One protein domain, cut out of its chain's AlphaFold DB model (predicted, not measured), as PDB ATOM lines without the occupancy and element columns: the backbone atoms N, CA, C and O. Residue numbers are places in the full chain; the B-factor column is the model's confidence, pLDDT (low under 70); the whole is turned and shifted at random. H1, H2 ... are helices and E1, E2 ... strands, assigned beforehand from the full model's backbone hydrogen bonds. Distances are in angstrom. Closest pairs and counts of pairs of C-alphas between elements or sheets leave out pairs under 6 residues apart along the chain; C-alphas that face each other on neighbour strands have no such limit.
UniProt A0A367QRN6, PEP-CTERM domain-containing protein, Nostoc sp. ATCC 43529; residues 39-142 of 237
ATOM      1  N   THR A  39     181.815 190.305 159.878       92.06
ATOM      2  CA  THR A  39     183.276 190.422 160.030       92.06
ATOM      3  C   THR A  39     183.655 191.769 160.647       92.06
ATOM      4  O   THR A  39     183.036 192.790 160.361       92.06
ATOM      5  N   SER A  40     184.682 191.781 161.499       91.19
ATOM      6  CA  SER A  40     185.225 192.991 162.129       91.19
ATOM      7  C   SER A  40     185.863 193.934 161.094       91.19
ATOM      8  O   SER A  40     186.872 193.559 160.486       91.19
ATOM      9  N   PRO A  41     185.356 195.172 160.915       87.75
ATOM     10  CA  PRO A  41     185.856 196.083 159.881       87.75
ATOM     11  C   PRO A  41     187.283 196.575 160.158       87.75
ATOM     12  O   PRO A  41     188.094 196.726 159.246       87.75
ATOM     13  N   VAL A  42     187.631 196.764 161.433       84.50
ATOM     14  CA  VAL A  42     188.920 197.332 161.868       84.50
ATOM     15  C   VAL A  42     189.942 196.271 162.300       84.50
ATOM     16  O   VAL A  42     190.918 196.596 162.976       84.50
ATOM     17  N   LYS A  43     189.719 194.994 161.948       82.00
ATOM     18  CA  LYS A  43     190.554 193.813 162.284       82.00
ATOM     19  C   LYS A  43     190.769 193.528 163.784       82.00
ATOM     20  O   LYS A  43     191.448 192.560 164.121       82.00
ATOM     21  N   GLN A  44     190.193 194.327 164.680       87.69
ATOM     22  CA  GLN A  44     190.203 194.111 166.133       87.69
ATOM     23  C   GLN A  44     189.140 193.077 166.535       87.69
ATOM     24  O   GLN A  44     188.251 192.762 165.743       87.69
ATOM     25  N   ALA A  45     189.209 192.553 167.759       90.31
ATOM     26  CA  ALA A  45     188.166 191.672 168.282       90.31
ATOM     27  C   ALA A  45     186.805 192.391 168.318       90.31
ATOM     28  O   ALA A  45     186.716 193.560 168.711       90.31
ATOM     29  N   ILE A  46     185.750 191.685 167.914       91.25
ATOM     30  CA  ILE A  46     184.365 192.109 168.104       91.25
ATOM     31  C   ILE A  46     184.118 192.205 169.613       91.25
ATOM     32  O   ILE A  46     184.481 191.316 170.377       91.25
ATOM     33  N   SER A  47     183.518 193.307 170.049       91.00
ATOM     34  CA  SER A  47     183.046 193.504 171.423       91.00
ATOM     35  C   SER A  47     181.572 193.114 171.527       91.00
ATOM     36  O   SER A  47     181.191 192.345 172.409       91.00
ATOM     37  N   ASN A  48     180.766 193.608 170.581       92.00
ATOM     38  CA  ASN A  48     179.347 193.304 170.442       92.00
ATOM     39  C   ASN A  48     178.865 193.522 168.996       92.00
ATOM     40  O   ASN A  48     179.453 194.287 168.227       92.00
ATOM     41  N   VAL A  49     177.746 192.887 168.659       93.25
ATOM     42  CA  VAL A  49     177.003 193.047 167.401       93.25
ATOM     43  C   VAL A  49     175.577 193.477 167.745       93.25
ATOM     44  O   VAL A  49     175.031 193.036 168.756       93.25
ATOM     45  N   VAL A  50     174.958 194.322 166.926       93.56
ATOM     46  CA  VAL A  50     173.507 194.568 166.987       93.56
ATOM     47  C   VAL A  50     172.904 194.221 165.638       93.56
ATOM     48  O   VAL A  50     173.349 194.744 164.625       93.56
ATOM     49  N   LEU A  51     171.905 193.347 165.627       94.50
ATOM     50  CA  LEU A  51     171.100 193.010 164.457       94.50
ATOM     51  C   LEU A  51     169.822 193.856 164.472       94.50
ATOM     52  O   LEU A  51     169.188 193.993 165.522       94.50
ATOM     53  N   TYR A  52     169.434 194.390 163.317       94.06
ATOM     54  CA  TYR A  52     168.173 195.101 163.115       94.06
ATOM     55  C   TYR A  52     167.261 194.178 162.307       94.06
ATOM     56  O   TYR A  52     167.564 193.851 161.154       94.06
ATOM     57  N   LEU A  53     166.185 193.711 162.938       94.31
ATOM     58  CA  LEU A  53     165.298 192.681 162.396       94.31
ATOM     59  C   LEU A  53     163.925 193.289 162.107       94.31
ATOM     60  O   LEU A  53     163.319 193.864 163.009       94.31
ATOM     61  N   GLN A  54     163.431 193.159 160.876       94.44
ATOM     62  CA  GLN A  54     162.150 193.717 160.437       94.44
ATOM     63  C   GLN A  54     161.077 192.632 160.302       94.44
ATOM     64  O   GLN A  54     161.308 191.637 159.621       94.44
ATOM     65  N   ASN A  55     159.902 192.824 160.910       93.31
ATOM     66  CA  ASN A  55     158.756 191.925 160.711       93.31
ATOM     67  C   ASN A  55     157.948 192.259 159.445       93.31
ATOM     68  O   ASN A  55     158.099 193.329 158.857       93.31
ATOM     69  N   SER A  56     157.038 191.363 159.055       92.25
ATOM     70  CA  SER A  56     156.135 191.532 157.901       92.25
ATOM     71  C   SER A  56     155.259 192.795 157.948       92.25
ATOM     72  O   SER A  56     154.852 193.299 156.905       92.25
ATOM     73  N   SER A  57     155.018 193.353 159.139       93.31
ATOM     74  CA  SER A  57     154.329 194.637 159.344       93.31
ATOM     75  C   SER A  57     155.258 195.862 159.246       93.31
ATOM     76  O   SER A  57     154.845 196.973 159.573       93.31
ATOM     77  N   GLY A  58     156.519 195.678 158.845       91.19
ATOM     78  CA  GLY A  58     157.510 196.734 158.630       91.19
ATOM     79  C   GLY A  58     158.222 197.251 159.889       91.19
ATOM     80  O   GLY A  58     159.075 198.131 159.772       91.19
ATOM     81  N   ASN A  59     157.923 196.718 161.078       92.06
ATOM     82  CA  ASN A  59     158.501 197.191 162.342       92.06
ATOM     83  C   ASN A  59     159.894 196.592 162.546       92.06
ATOM     84  O   ASN A  59     160.062 195.382 162.394       92.06
ATOM     85  N   ILE A  60     160.866 197.425 162.927       92.88
ATOM     86  CA  ILE A  60     162.262 197.024 163.134       92.88
ATOM     87  C   ILE A  60     162.566 196.968 164.636       92.88
ATOM     88  O   ILE A  60     162.462 197.983 165.321       92.88
ATOM     89  N   ILE A  61     162.984 195.802 165.131       92.38
ATOM     90  CA  ILE A  61     163.468 195.591 166.506       92.38
ATOM     91  C   ILE A  61     164.996 195.472 166.539       92.38
ATOM     92  O   ILE A  61     165.625 195.214 165.505       92.38
ATOM     93  N   LYS A  62     165.603 195.606 167.726       92.12
ATOM     94  CA  LYS A  62     167.047 195.389 167.912       92.12
ATOM     95  C   LYS A  62     167.341 194.119 168.693       92.12
ATOM     96  O   LYS A  62     166.771 193.871 169.752       92.12
ATOM     97  N   VAL A  63     168.313 193.356 168.202       92.81
ATOM     98  CA  VAL A  63     168.863 192.190 168.895       92.81
ATOM     99  C   VAL A  63     170.361 192.389 169.087       92.81
ATOM    100  O   VAL A  63     171.135 192.310 168.135       92.81
ATOM    101  N   LYS A  64     170.782 192.673 170.321       92.81
ATOM    102  CA  LYS A  64     172.194 192.790 170.693       92.81
ATOM    103  C   LYS A  64     172.754 191.415 171.048       92.81
ATOM    104  O   LYS A  64     172.173 190.687 171.851       92.81
ATOM    105  N   ILE A  65     173.918 191.098 170.496       93.12
ATOM    106  CA  ILE A  65     174.791 190.035 170.980       93.12
ATOM    107  C   ILE A  65     175.992 190.734 171.608       93.12
ATOM    108  O   ILE A  65     176.732 191.443 170.928       93.12
ATOM    109  N   ASP A  66     176.130 190.601 172.918       91.38
ATOM    110  CA  ASP A  66     177.111 191.302 173.740       91.38
ATOM    111  C   ASP A  66     178.200 190.350 174.249       91.38
ATOM    112  O   ASP A  66     178.062 189.129 174.159       91.38
ATOM    113  N   ASN A  67     179.273 190.905 174.807       88.69
ATOM    114  CA  ASN A  67     180.342 190.153 175.464       88.69
ATOM    115  C   ASN A  67     180.883 188.980 174.620       88.69
ATOM    116  O   ASN A  67     180.917 187.823 175.053       88.69
ATOM    117  N   PHE A  68     181.407 189.300 173.436       89.25
ATOM    118  CA  PHE A  68     182.198 188.380 172.599       89.25
ATOM    119  C   PHE A  68     183.527 187.914 173.247       89.25
ATOM    120  O   PHE A  68     184.300 187.194 172.621       89.25
ATOM    121  N   SER A  69     183.738 188.266 174.526       69.38
ATOM    122  CA  SER A  69     184.871 187.969 175.405       69.38
ATOM    123  C   SER A  69     186.195 188.598 174.974       69.38
ATOM    124  O   SER A  69     186.836 188.165 174.028       69.38
ATOM    125  N   ALA A  70     186.679 189.558 175.769       55.56
ATOM    126  CA  ALA A  70     187.943 190.275 175.541       55.56
ATOM    127  C   ALA A  70     189.213 189.387 175.550       55.56
ATOM    128  O   ALA A  70     190.300 189.873 175.256       55.56
ATOM    129  N   VAL A  71     189.075 188.101 175.891       53.06
ATOM    130  CA  VAL A  71     190.132 187.075 175.871       53.06
ATOM    131  C   VAL A  71     190.124 186.197 174.611       53.06
ATOM    132  O   VAL A  71     191.004 185.355 174.460       53.06
ATOM    133  N   GLN A  72     189.156 186.367 173.703       62.91
ATOM    134  CA  GLN A  72     189.141 185.709 172.395       62.91
ATOM    135  C   GLN A  72     189.171 186.766 171.288       62.91
ATOM    136  O   GLN A  72     188.375 187.702 171.277       62.91
ATOM    137  N   GLU A  73     190.074 186.615 170.316       83.00
ATOM    138  CA  GLU A  73     190.169 187.523 169.166       83.00
ATOM    139  C   GLU A  73     189.087 187.241 168.105       83.00
ATOM    140  O   GLU A  73     189.378 187.084 166.916       83.00
ATOM    141  N   THR A  74     187.824 187.165 168.531       89.12
ATOM    142  CA  THR A  74     186.672 186.857 167.677       89.12
ATOM    143  C   THR A  74     186.479 187.966 166.644       89.12
ATOM    144  O   THR A  74     185.966 189.038 166.952       89.12
ATOM    145  N   LYS A  75     186.941 187.732 165.411       91.06
ATOM    146  CA  LYS A  75     186.892 188.698 164.292       91.06
ATOM    147  C   LYS A  75     185.771 188.412 163.294       91.06
ATOM    148  O   LYS A  75     185.522 189.245 162.427       91.06
ATOM    149  N   THR A  76     185.107 187.267 163.421       91.31
ATOM    150  CA  THR A  76     183.982 186.828 162.590       91.31
ATOM    151  C   THR A  76     182.864 186.264 163.464       91.31
ATOM    152  O   THR A  76     183.120 185.753 164.553       91.31
ATOM    153  N   TYR A  77     181.622 186.367 162.995       90.94
ATOM    154  CA  TYR A  77     180.429 185.881 163.680       90.94
ATOM    155  C   TYR A  77     179.382 185.392 162.673       90.94
ATOM    156  O   TYR A  77     179.084 186.082 161.700       90.94
ATOM    157  N   ASP A  78     178.810 184.218 162.933       91.94
ATOM    158  CA  ASP A  78     177.637 183.695 162.231       91.94
ATOM    159  C   ASP A  78     176.388 183.931 163.110       91.94
ATOM    160  O   ASP A  78     176.285 183.337 164.187       91.94
ATOM    161  N   PRO A  79     175.441 184.797 162.701       92.19
ATOM    162  CA  PRO A  79     174.232 185.086 163.460       92.19
ATOM    163  C   PRO A  79     173.116 184.044 163.274       92.19
ATOM    164  O   PRO A  79     172.049 184.220 163.864       92.19
ATOM    165  N   THR A  80     173.305 182.985 162.476       90.75
ATOM    166  CA  THR A  80     172.243 182.031 162.091       90.75
ATOM    167  C   THR A  80     171.492 181.440 163.292       90.75
ATOM    168  O   THR A  80     170.264 181.386 163.279       90.75
ATOM    169  N   SER A  81     172.194 181.083 164.371       88.56
ATOM    170  CA  SER A  81     171.604 180.561 165.619       88.56
ATOM    171  C   SER A  81     170.735 181.573 166.383       88.56
ATOM    172  O   SER A  81     169.885 181.186 167.190       88.56
ATOM    173  N   VAL A  82     170.937 182.875 166.151       91.88
ATOM    174  CA  VAL A  82     170.064 183.946 166.651       91.88
ATOM    175  C   VAL A  82     168.908 184.158 165.688       91.88
ATOM    176  O   VAL A  82     167.768 184.178 166.139       91.88
ATOM    177  N   LEU A  83     169.168 184.262 164.382       92.25
ATOM    178  CA  LEU A  83     168.140 184.495 163.361       92.25
ATOM    179  C   LEU A  83     167.066 183.392 163.349       92.25
ATOM    180  O   LEU A  83     165.886 183.697 163.222       92.25
ATOM    181  N   GLN A  84     167.438 182.135 163.612       90.75
ATOM    182  CA  GLN A  84     166.493 181.020 163.792       90.75
ATOM    183  C   GLN A  84     165.477 181.225 164.935       90.75
ATOM    184  O   GLN A  84     164.419 180.603 164.920       90.75
ATOM    185  N   LYS A  85     165.758 182.098 165.914       91.50
ATOM    186  CA  LYS A  85     164.823 182.464 167.000       91.50
ATOM    187  C   LYS A  85     163.831 183.564 166.592       91.50
ATOM    188  O   LYS A  85     162.940 183.889 167.369       91.50
ATOM    189  N   TYR A  86     164.003 184.137 165.400       92.19
ATOM    190  CA  TYR A  86     163.214 185.231 164.832       92.19
ATOM    191  C   TYR A  86     162.788 184.880 163.393       92.19
ATOM    192  O   TYR A  86     162.953 185.688 162.484       92.19
ATOM    193  N   SER A  87     162.242 183.673 163.186       90.94
ATOM    194  CA  SER A  87     161.803 183.147 161.876       90.94
ATOM    195  C   SER A  87     160.892 184.085 161.085       90.94
ATOM    196  O   SER A  87     160.884 184.055 159.860       90.94
ATOM    197  N   ASP A  88     160.139 184.924 161.791       92.12
ATOM    198  CA  ASP A  88     159.105 185.788 161.223       92.12
ATOM    199  C   ASP A  88     159.651 187.204 160.911       92.12
ATOM    200  O   ASP A  88     158.888 188.136 160.637       92.12
ATOM    201  N   TYR A  89     160.978 187.378 160.990       93.38
ATOM    202  CA  TYR A  89     161.692 188.634 160.770       93.38
ATOM    203  C   TYR A  89     162.823 188.480 159.742       93.38
ATOM    204  O   TYR A  89     163.576 187.509 159.743       93.38
ATOM    205  N   THR A  90     163.018 189.506 158.915       93.00
ATOM    206  CA  THR A  90     164.156 189.628 157.992       93.00
ATOM    207  C   THR A  90     165.276 190.464 158.619       93.00
ATOM    208  O   THR A  90     165.016 191.514 159.208       93.00
ATOM    209  N   LEU A  91     166.536 190.041 158.474       94.75
ATOM    210  CA  LEU A  91     167.698 190.871 158.813       94.75
ATOM    211  C   LEU A  91     167.843 191.994 157.774       94.75
ATOM    212  O   LEU A  91     168.113 191.713 156.610       94.75
ATOM    213  N   VAL A  92     167.697 193.254 158.194       94.94
ATOM    214  CA  VAL A  92     167.767 194.420 157.287       94.94
ATOM    215  C   VAL A  92     169.031 195.260 157.465       94.94
ATOM    216  O   VAL A  92     169.501 195.884 156.516       94.94
ATOM    217  N   ALA A  93     169.631 195.242 158.655       94.75
ATOM    218  CA  ALA A  93     170.920 195.871 158.931       94.75
ATOM    219  C   ALA A  93     171.607 195.213 160.138       94.75
ATOM    220  O   ALA A  93     170.975 194.484 160.908       94.75
ATOM    221  N   TYR A  94     172.886 195.509 160.349       94.56
ATOM    222  CA  TYR A  94     173.613 195.194 161.578       94.56
ATOM    223  C   TYR A  94     174.673 196.260 161.886       94.56
ATOM    224  O   TYR A  94     175.187 196.906 160.977       94.56
ATOM    225  N   THR A  95     175.037 196.444 163.160       93.69
ATOM    226  CA  THR A  95     176.272 197.153 163.535       93.69
ATOM    227  C   THR A  95     177.294 196.203 164.142       93.69
ATOM    228  O   THR A  95     176.943 195.277 164.878       93.69
ATOM    229  N   VAL A  96     178.575 196.452 163.856       92.88
ATOM    230  CA  VAL A  96     179.710 195.706 164.420       92.88
ATOM    231  C   VAL A  96     180.563 196.649 165.247       92.88
ATOM    232  O   VAL A  96     181.237 197.531 164.703       92.88
ATOM    233  N   LYS A  97     180.569 196.452 166.567       91.44
ATOM    234  CA  LYS A  97     181.517 197.132 167.441       91.44
ATOM    235  C   LYS A  97     182.760 196.271 167.624       91.44
ATOM    236  O   LYS A  97     182.678 195.174 168.170       91.44
ATOM    237  N   ALA A  98     183.906 196.792 167.206       89.94
ATOM    238  CA  ALA A  98     185.219 196.191 167.384       89.94
ATOM    239  C   ALA A  98     186.220 197.275 167.810       89.94
ATOM    240  O   ALA A  98     186.477 198.238 167.082       89.94
ATOM    241  N   GLY A  99     186.755 197.146 169.024       85.19
ATOM    242  CA  GLY A  99     187.625 198.158 169.621       85.19
ATOM    243  C   GLY A  99     186.981 199.549 169.658       85.19
ATOM    244  O   GLY A  99     185.837 199.711 170.093       85.19
ATOM    245  N   ASN A 100     187.708 200.564 169.190       83.75
ATOM    246  CA  ASN A 100     187.293 201.969 169.265       83.75
ATOM    247  C   ASN A 100     186.436 202.479 168.092       83.75
ATOM    248  O   ASN A 100     186.142 203.676 168.071       83.75
ATOM    249  N   ASN A 101     185.965 201.630 167.166       81.25
ATOM    250  CA  ASN A 101     184.963 202.097 166.201       81.25
ATOM    251  C   ASN A 101     183.654 202.495 166.926       81.25
ATOM    252  O   ASN A 101     183.210 201.853 167.887       81.25
ATOM    253  N   LYS A 102     183.086 203.626 166.507       72.44
ATOM    254  CA  LYS A 102     181.815 204.197 166.967       72.44
ATOM    255  C   LYS A 102     181.270 205.056 165.829       72.44
ATOM    256  O   LYS A 102     182.014 205.890 165.315       72.44
ATOM    257  N   LEU A 103     179.995 204.906 165.484       73.56
ATOM    258  CA  LEU A 103     179.265 205.958 164.775       73.56
ATOM    259  C   LEU A 103     178.761 206.979 165.804       73.56
ATOM    260  O   LEU A 103     178.328 206.592 166.889       73.56
ATOM    261  N   SER A 104     178.803 208.270 165.477       68.00
ATOM    262  CA  SER A 104     178.242 209.335 166.325       68.00
ATOM    263  C   SER A 104     176.725 209.214 166.489       68.00
ATOM    264  O   SER A 104     176.193 209.510 167.557       68.00
ATOM    265  N   ASP A 105     176.064 208.738 165.433       74.50
ATOM    266  CA  ASP A 105     174.615 208.829 165.229       74.50
ATOM    267  C   ASP A 105     173.870 207.542 165.645       74.50
ATOM    268  O   ASP A 105     172.657 207.421 165.464       74.50
ATOM    269  N   MET A 106     174.609 206.552 166.159       76.19
ATOM    270  CA  MET A 106     174.106 205.254 166.618       76.19
ATOM    271  C   MET A 106     174.034 205.197 168.153       76.19
ATOM    272  O   MET A 106     174.571 206.051 168.863       76.19
ATOM    273  N   GLY A 107     173.354 204.182 168.691       70.19
ATOM    274  CA  GLY A 107     173.184 203.994 170.132       70.19
ATOM    275  C   GLY A 107     174.494 203.732 170.892       70.19
ATOM    276  O   GLY A 107     175.510 203.325 170.333       70.19
ATOM    277  N   SER A 108     174.476 203.919 172.216       67.75
ATOM    278  CA  SER A 108     175.651 203.635 173.052       67.75
ATOM    279  C   SER A 108     176.035 202.152 172.978       67.75
ATOM    280  O   SER A 108     175.259 201.276 173.356       67.75
ATOM    281  N   GLY A 109     177.241 201.871 172.479       72.94
ATOM    282  CA  GLY A 109     177.730 200.510 172.236       72.94
ATOM    283  C   GLY A 109     177.448 199.970 170.829       72.94
ATOM    284  O   GLY A 109     177.968 198.913 170.486       72.94
ATOM    285  N   GLU A 110     176.701 200.677 169.984       81.38
ATOM    286  CA  GLU A 110     176.633 200.372 168.552       81.38
ATOM    287  C   GLU A 110     177.945 200.817 167.862       81.38
ATOM    288  O   GLU A 110     178.660 201.712 168.331       81.38
ATOM    289  N   GLY A 111     178.326 200.097 166.806       87.69
ATOM    290  CA  GLY A 111     179.614 200.252 166.122       87.69
ATOM    291  C   GLY A 111     179.479 200.873 164.734       87.69
ATOM    292  O   GLY A 111     178.748 201.838 164.540       87.69
ATOM    293  N   GLU A 112     180.194 200.309 163.768       91.44
ATOM    294  CA  GLU A 112     180.043 200.637 162.345       91.44
ATOM    295  C   GLU A 112     178.792 199.954 161.776       91.44
ATOM    296  O   GLU A 112     178.521 198.808 162.140       91.44
ATOM    297  N   LEU A 113     178.023 200.660 160.941       92.88
ATOM    298  CA  LEU A 113     176.715 200.232 160.429       92.88
ATOM    299  C   LEU A 113     176.816 199.625 159.025       92.88
ATOM    300  O   LEU A 113     177.382 200.227 158.117       92.88
ATOM    301  N   PHE A 114     176.159 198.482 158.843       93.44
ATOM    302  CA  PHE A 114     176.021 197.763 157.585       93.44
ATOM    303  C   PHE A 114     174.535 197.550 157.291       93.44
ATOM    304  O   PHE A 114     173.824 196.923 158.073       93.44
ATOM    305  N   ILE A 115     174.059 198.067 156.161       93.69
ATOM    306  CA  ILE A 115     172.693 197.849 155.668       93.69
ATOM    307  C   ILE A 115     172.734 196.716 154.640       93.69
ATOM    308  O   ILE A 115     173.637 196.675 153.803       93.69
ATOM    309  N   ILE A 116     171.773 195.792 154.698       93.44
ATOM    310  CA  ILE A 116     171.637 194.725 153.700       93.44
ATOM    311  C   ILE A 116     171.098 195.354 152.402       93.44
ATOM    312  O   ILE A 116     170.016 195.945 152.457       93.44
ATOM    313  N   PRO A 117     171.800 195.265 151.250       85.38
ATOM    314  CA  PRO A 117     171.461 196.041 150.049       85.38
ATOM    315  C   PRO A 117     170.011 195.883 149.579       85.38
ATOM    316  O   PRO A 117     169.341 196.874 149.300       85.38
ATOM    317  N   ASP A 118     169.506 194.649 149.575       86.81
ATOM    318  CA  ASP A 118     168.171 194.315 149.066       86.81
ATOM    319  C   ASP A 118     167.039 194.557 150.086       86.81
ATOM    320  O   ASP A 118     165.874 194.298 149.793       86.81
ATOM    321  N   SER A 119     167.348 195.067 151.286       88.56
ATOM    322  CA  SER A 119     166.339 195.352 152.321       88.56
ATOM    323  C   SER A 119     165.438 196.550 152.004       88.56
ATOM    324  O   SER A 119     164.355 196.675 152.571       88.56
ATOM    325  N   GLY A 120     165.899 197.475 151.155       90.56
ATOM    326  CA  GLY A 120     165.224 198.753 150.902       90.56
ATOM    327  C   GLY A 120     165.217 199.732 152.091       90.56
ATOM    328  O   GLY A 120     164.574 200.779 152.004       90.56
ATOM    329  N   ILE A 121     165.916 199.422 153.189       91.88
ATOM    330  CA  ILE A 121     165.936 200.224 154.419       91.88
ATOM    331  C   ILE A 121     167.062 201.263 154.399       91.88
ATOM    332  O   ILE A 121     168.201 200.976 154.046       91.88
ATOM    333  N   GLN A 122     166.753 202.485 154.832       92.50
ATOM    334  CA  GLN A 122     167.720 203.562 155.056       92.50
ATOM    335  C   GLN A 122     168.062 203.698 156.547       92.50
ATOM    336  O   GLN A 122     167.236 203.417 157.412       92.50
ATOM    337  N   GLN A 123     169.256 204.216 156.864       90.31
ATOM    338  CA  GLN A 123     169.714 204.448 158.246       90.31
ATOM    339  C   GLN A 123     168.711 205.259 159.091       90.31
ATOM    340  O   GLN A 123     168.557 204.998 160.279       90.31
ATOM    341  N   SER A 124     167.996 206.209 158.479       90.50
ATOM    342  CA  SER A 124     166.971 207.048 159.120       90.50
ATOM    343  C   SER A 124     165.693 206.304 159.534       90.50
ATOM    344  O   SER A 124     164.883 206.864 160.266       90.50
ATOM    345  N   GLN A 125     165.500 205.067 159.069       90.69
ATOM    346  CA  GLN A 125     164.387 204.187 159.446       90.69
ATOM    347  C   GLN A 125     164.772 203.199 160.559       90.69
ATOM    348  O   GLN A 125     163.900 202.507 161.084       90.69
ATOM    349  N   LEU A 126     166.058 203.101 160.913       89.88
ATOM    350  CA  LEU A 126     166.523 202.208 161.970       89.88
ATOM    351  C   LEU A 126     166.240 202.816 163.359       89.88
ATOM    352  O   LEU A 126     166.422 204.021 163.541       89.88
ATOM    353  N   PRO A 127     165.868 202.005 164.369       87.69
ATOM    354  CA  PRO A 127     165.716 202.447 165.758       87.69
ATOM    355  C   PRO A 127     167.062 202.860 166.386       87.69
ATOM    356  O   PRO A 127     167.745 202.070 167.049       87.69
ATOM    357  N   THR A 128     167.464 204.114 166.190       73.69
ATOM    358  CA  THR A 128     168.610 204.726 166.879       73.69
ATOM    359  C   THR A 128     168.258 205.063 168.336       73.69
ATOM    360  O   THR A 128     167.094 205.214 168.684       73.69
ATOM    361  N   TYR A 129     169.279 205.132 169.199       65.50
ATOM    362  CA  TYR A 129     169.219 205.513 170.624       65.50
ATOM    363  C   TYR A 129     168.166 204.835 171.528       65.50
ATOM    364  O   TYR A 129     167.001 205.202 171.562       65.50
ATOM    365  N   ASN A 130     168.648 203.954 172.413       56.12
ATOM    366  CA  ASN A 130     168.025 203.640 173.712       56.12
ATOM    367  C   ASN A 130     166.532 203.224 173.706       56.12
ATOM    368  O   ASN A 130     165.824 203.428 174.690       56.12
ATOM    369  N   THR A 131     166.063 202.630 172.609       55.66
ATOM    370  CA  THR A 131     164.737 202.012 172.485       55.66
ATOM    371  C   THR A 131     164.600 200.820 173.431       55.66
ATOM    372  O   THR A 131     165.477 199.955 173.443       55.66
ATOM    373  N   THR A 132     163.483 200.728 174.159       52.81
ATOM    374  CA  THR A 132     163.163 199.605 175.065       52.81
ATOM    375  C   THR A 132     163.174 198.240 174.376       52.81
ATOM    376  O   THR A 132     163.484 197.238 175.014       52.81
ATOM    377  N   ASP A 133     162.896 198.201 173.074       61.47
ATOM    378  CA  ASP A 133     162.780 196.988 172.256       61.47
ATOM    379  C   ASP A 133     164.156 196.453 171.797       61.47
ATOM    380  O   ASP A 133     164.406 196.225 170.606       61.47
ATOM    381  N   GLN A 134     165.079 196.291 172.754       77.50
ATOM    382  CA  GLN A 134     166.413 195.722 172.549       77.50
ATOM    383  C   GLN A 134     166.604 194.421 173.342       77.50
ATOM    384  O   GLN A 134     167.071 194.419 174.484       77.50
ATOM    385  N   ASN A 135     166.335 193.286 172.695       88.50
ATOM    386  CA  ASN A 135     166.676 191.980 173.254       88.50
ATOM    387  C   ASN A 135     168.204 191.828 173.276       88.50
ATOM    388  O   ASN A 135     168.858 192.020 172.252       88.50
ATOM    389  N   THR A 136     168.783 191.486 174.430       91.88
ATOM    390  CA  THR A 136     170.238 191.331 174.588       91.88
ATOM    391  C   THR A 136     170.591 189.911 175.017       91.88
ATOM    392  O   THR A 136     170.096 189.422 176.030       91.88
ATOM    393  N   TYR A 137     171.488 189.274 174.268       91.75
ATOM    394  CA  TYR A 137     172.080 187.971 174.577       91.75
ATOM    395  C   TYR A 137     173.585 188.120 174.816       91.75
ATOM    396  O   TYR A 137     174.216 188.976 174.198       91.75
ATOM    397  N   GLN A 138     174.191 187.268 175.646       91.19
ATOM    398  CA  GLN A 138     175.653 187.141 175.666       91.19
ATOM    399  C   GLN A 138     176.083 186.217 174.520       91.19
ATOM    400  O   GLN A 138     175.403 185.228 174.243       91.19
ATOM    401  N   TYR A 139     177.231 186.477 173.894       90.94
ATOM    402  CA  TYR A 139     177.781 185.657 172.808       90.94
ATOM    403  C   TYR A 139     177.836 184.166 173.175       90.94
ATOM    404  O   TYR A 139     177.334 183.332 172.428       90.94
ATOM    405  N   LYS A 140     178.316 183.836 174.381       87.94
ATOM    406  CA  LYS A 140     178.353 182.461 174.919       87.94
ATOM    407  C   LYS A 140     176.994 181.739 175.004       87.94
ATOM    408  O   LYS A 140     176.981 180.519 175.085       87.94
ATOM    409  N   ASP A 141     175.875 182.468 174.997       86.44
ATOM    410  CA  ASP A 141     174.516 181.917 175.123       86.44
ATOM    411  C   ASP A 141     173.836 181.717 173.749       86.44
ATOM    412  O   ASP A 141     172.720 181.195 173.657       86.44
ATOM    413  N   VAL A 142     174.485 182.168 172.666       84.62
ATOM    414  CA  VAL A 142     173.984 182.073 171.281       84.62
ATOM    415  C   VAL A 142     175.001 181.504 170.295       84.62
ATOM    416  O   VAL A 142     174.612 181.067 169.214       84.62
TER     417      VAL A 142
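Overview. This is residues 39 to 142 of the 237 residues of the protein "PEP-CTERM domain-containing protein" of Nostoc sp. ATCC 43529 (UniProt A0A367QRN6). One twisted sheet of five strands forms the body; the short helix H1 grazes it, and residues 116 to 133 link one edge strand to the other. The printed part has 104 residues, 43 in named elements, mostly strand: E1 E2 H1 E3 E4 E5. The mixed sheet runs E4 E3 E1 E2 E5. It is compact, radius of gyration of the C-alphas 13.0 A, spanning 40 by 29 by 27 A.

Along the chain. Find C-alpha 46 at (184.365, 192.109, 168.104); there E1, residues 46 to 55, begins its 26.7 A. E3, residues 89 to 98, covers 25.6 A and bends by 60 degrees at residue 92. Look for E2 at residues 60 to 66, H1 at 80 to 86 and E4 at 112 to 115. E5, residues 134 to 138, ends at (175.653, 187.141, 175.666).

Arrangement. E1 is antiparallel to E3, N 95 to O 50 2.8 A, and to E2, its hairpin partner, N 51 to O 63 2.8 A. E3 and E4 form a hairpin, N 94 to O 114 2.8 A; E5 is parallel to E2, N 64 to O 135 2.8 A. E2, H1, E3 make a split strand-helix-strand unit, E1 between its strands, with a right-handed crossover. H1 only grazes the sheet; its closest C-alphas to E3 are Leu 83 and Leu 91, 7.8 A. Within H1, 1 of 3 O i to N i+4 pairs and 3 of 4 O i to N i+3 pairs are within hydrogen-bond range.

Size, cuts and confidence. The printed part has no cut; the links E2 to H1, E3 to E4 and E4 to E5 are long. Confidence is under 70 at residues 69 to 72, 104, 108 and 129 to 133.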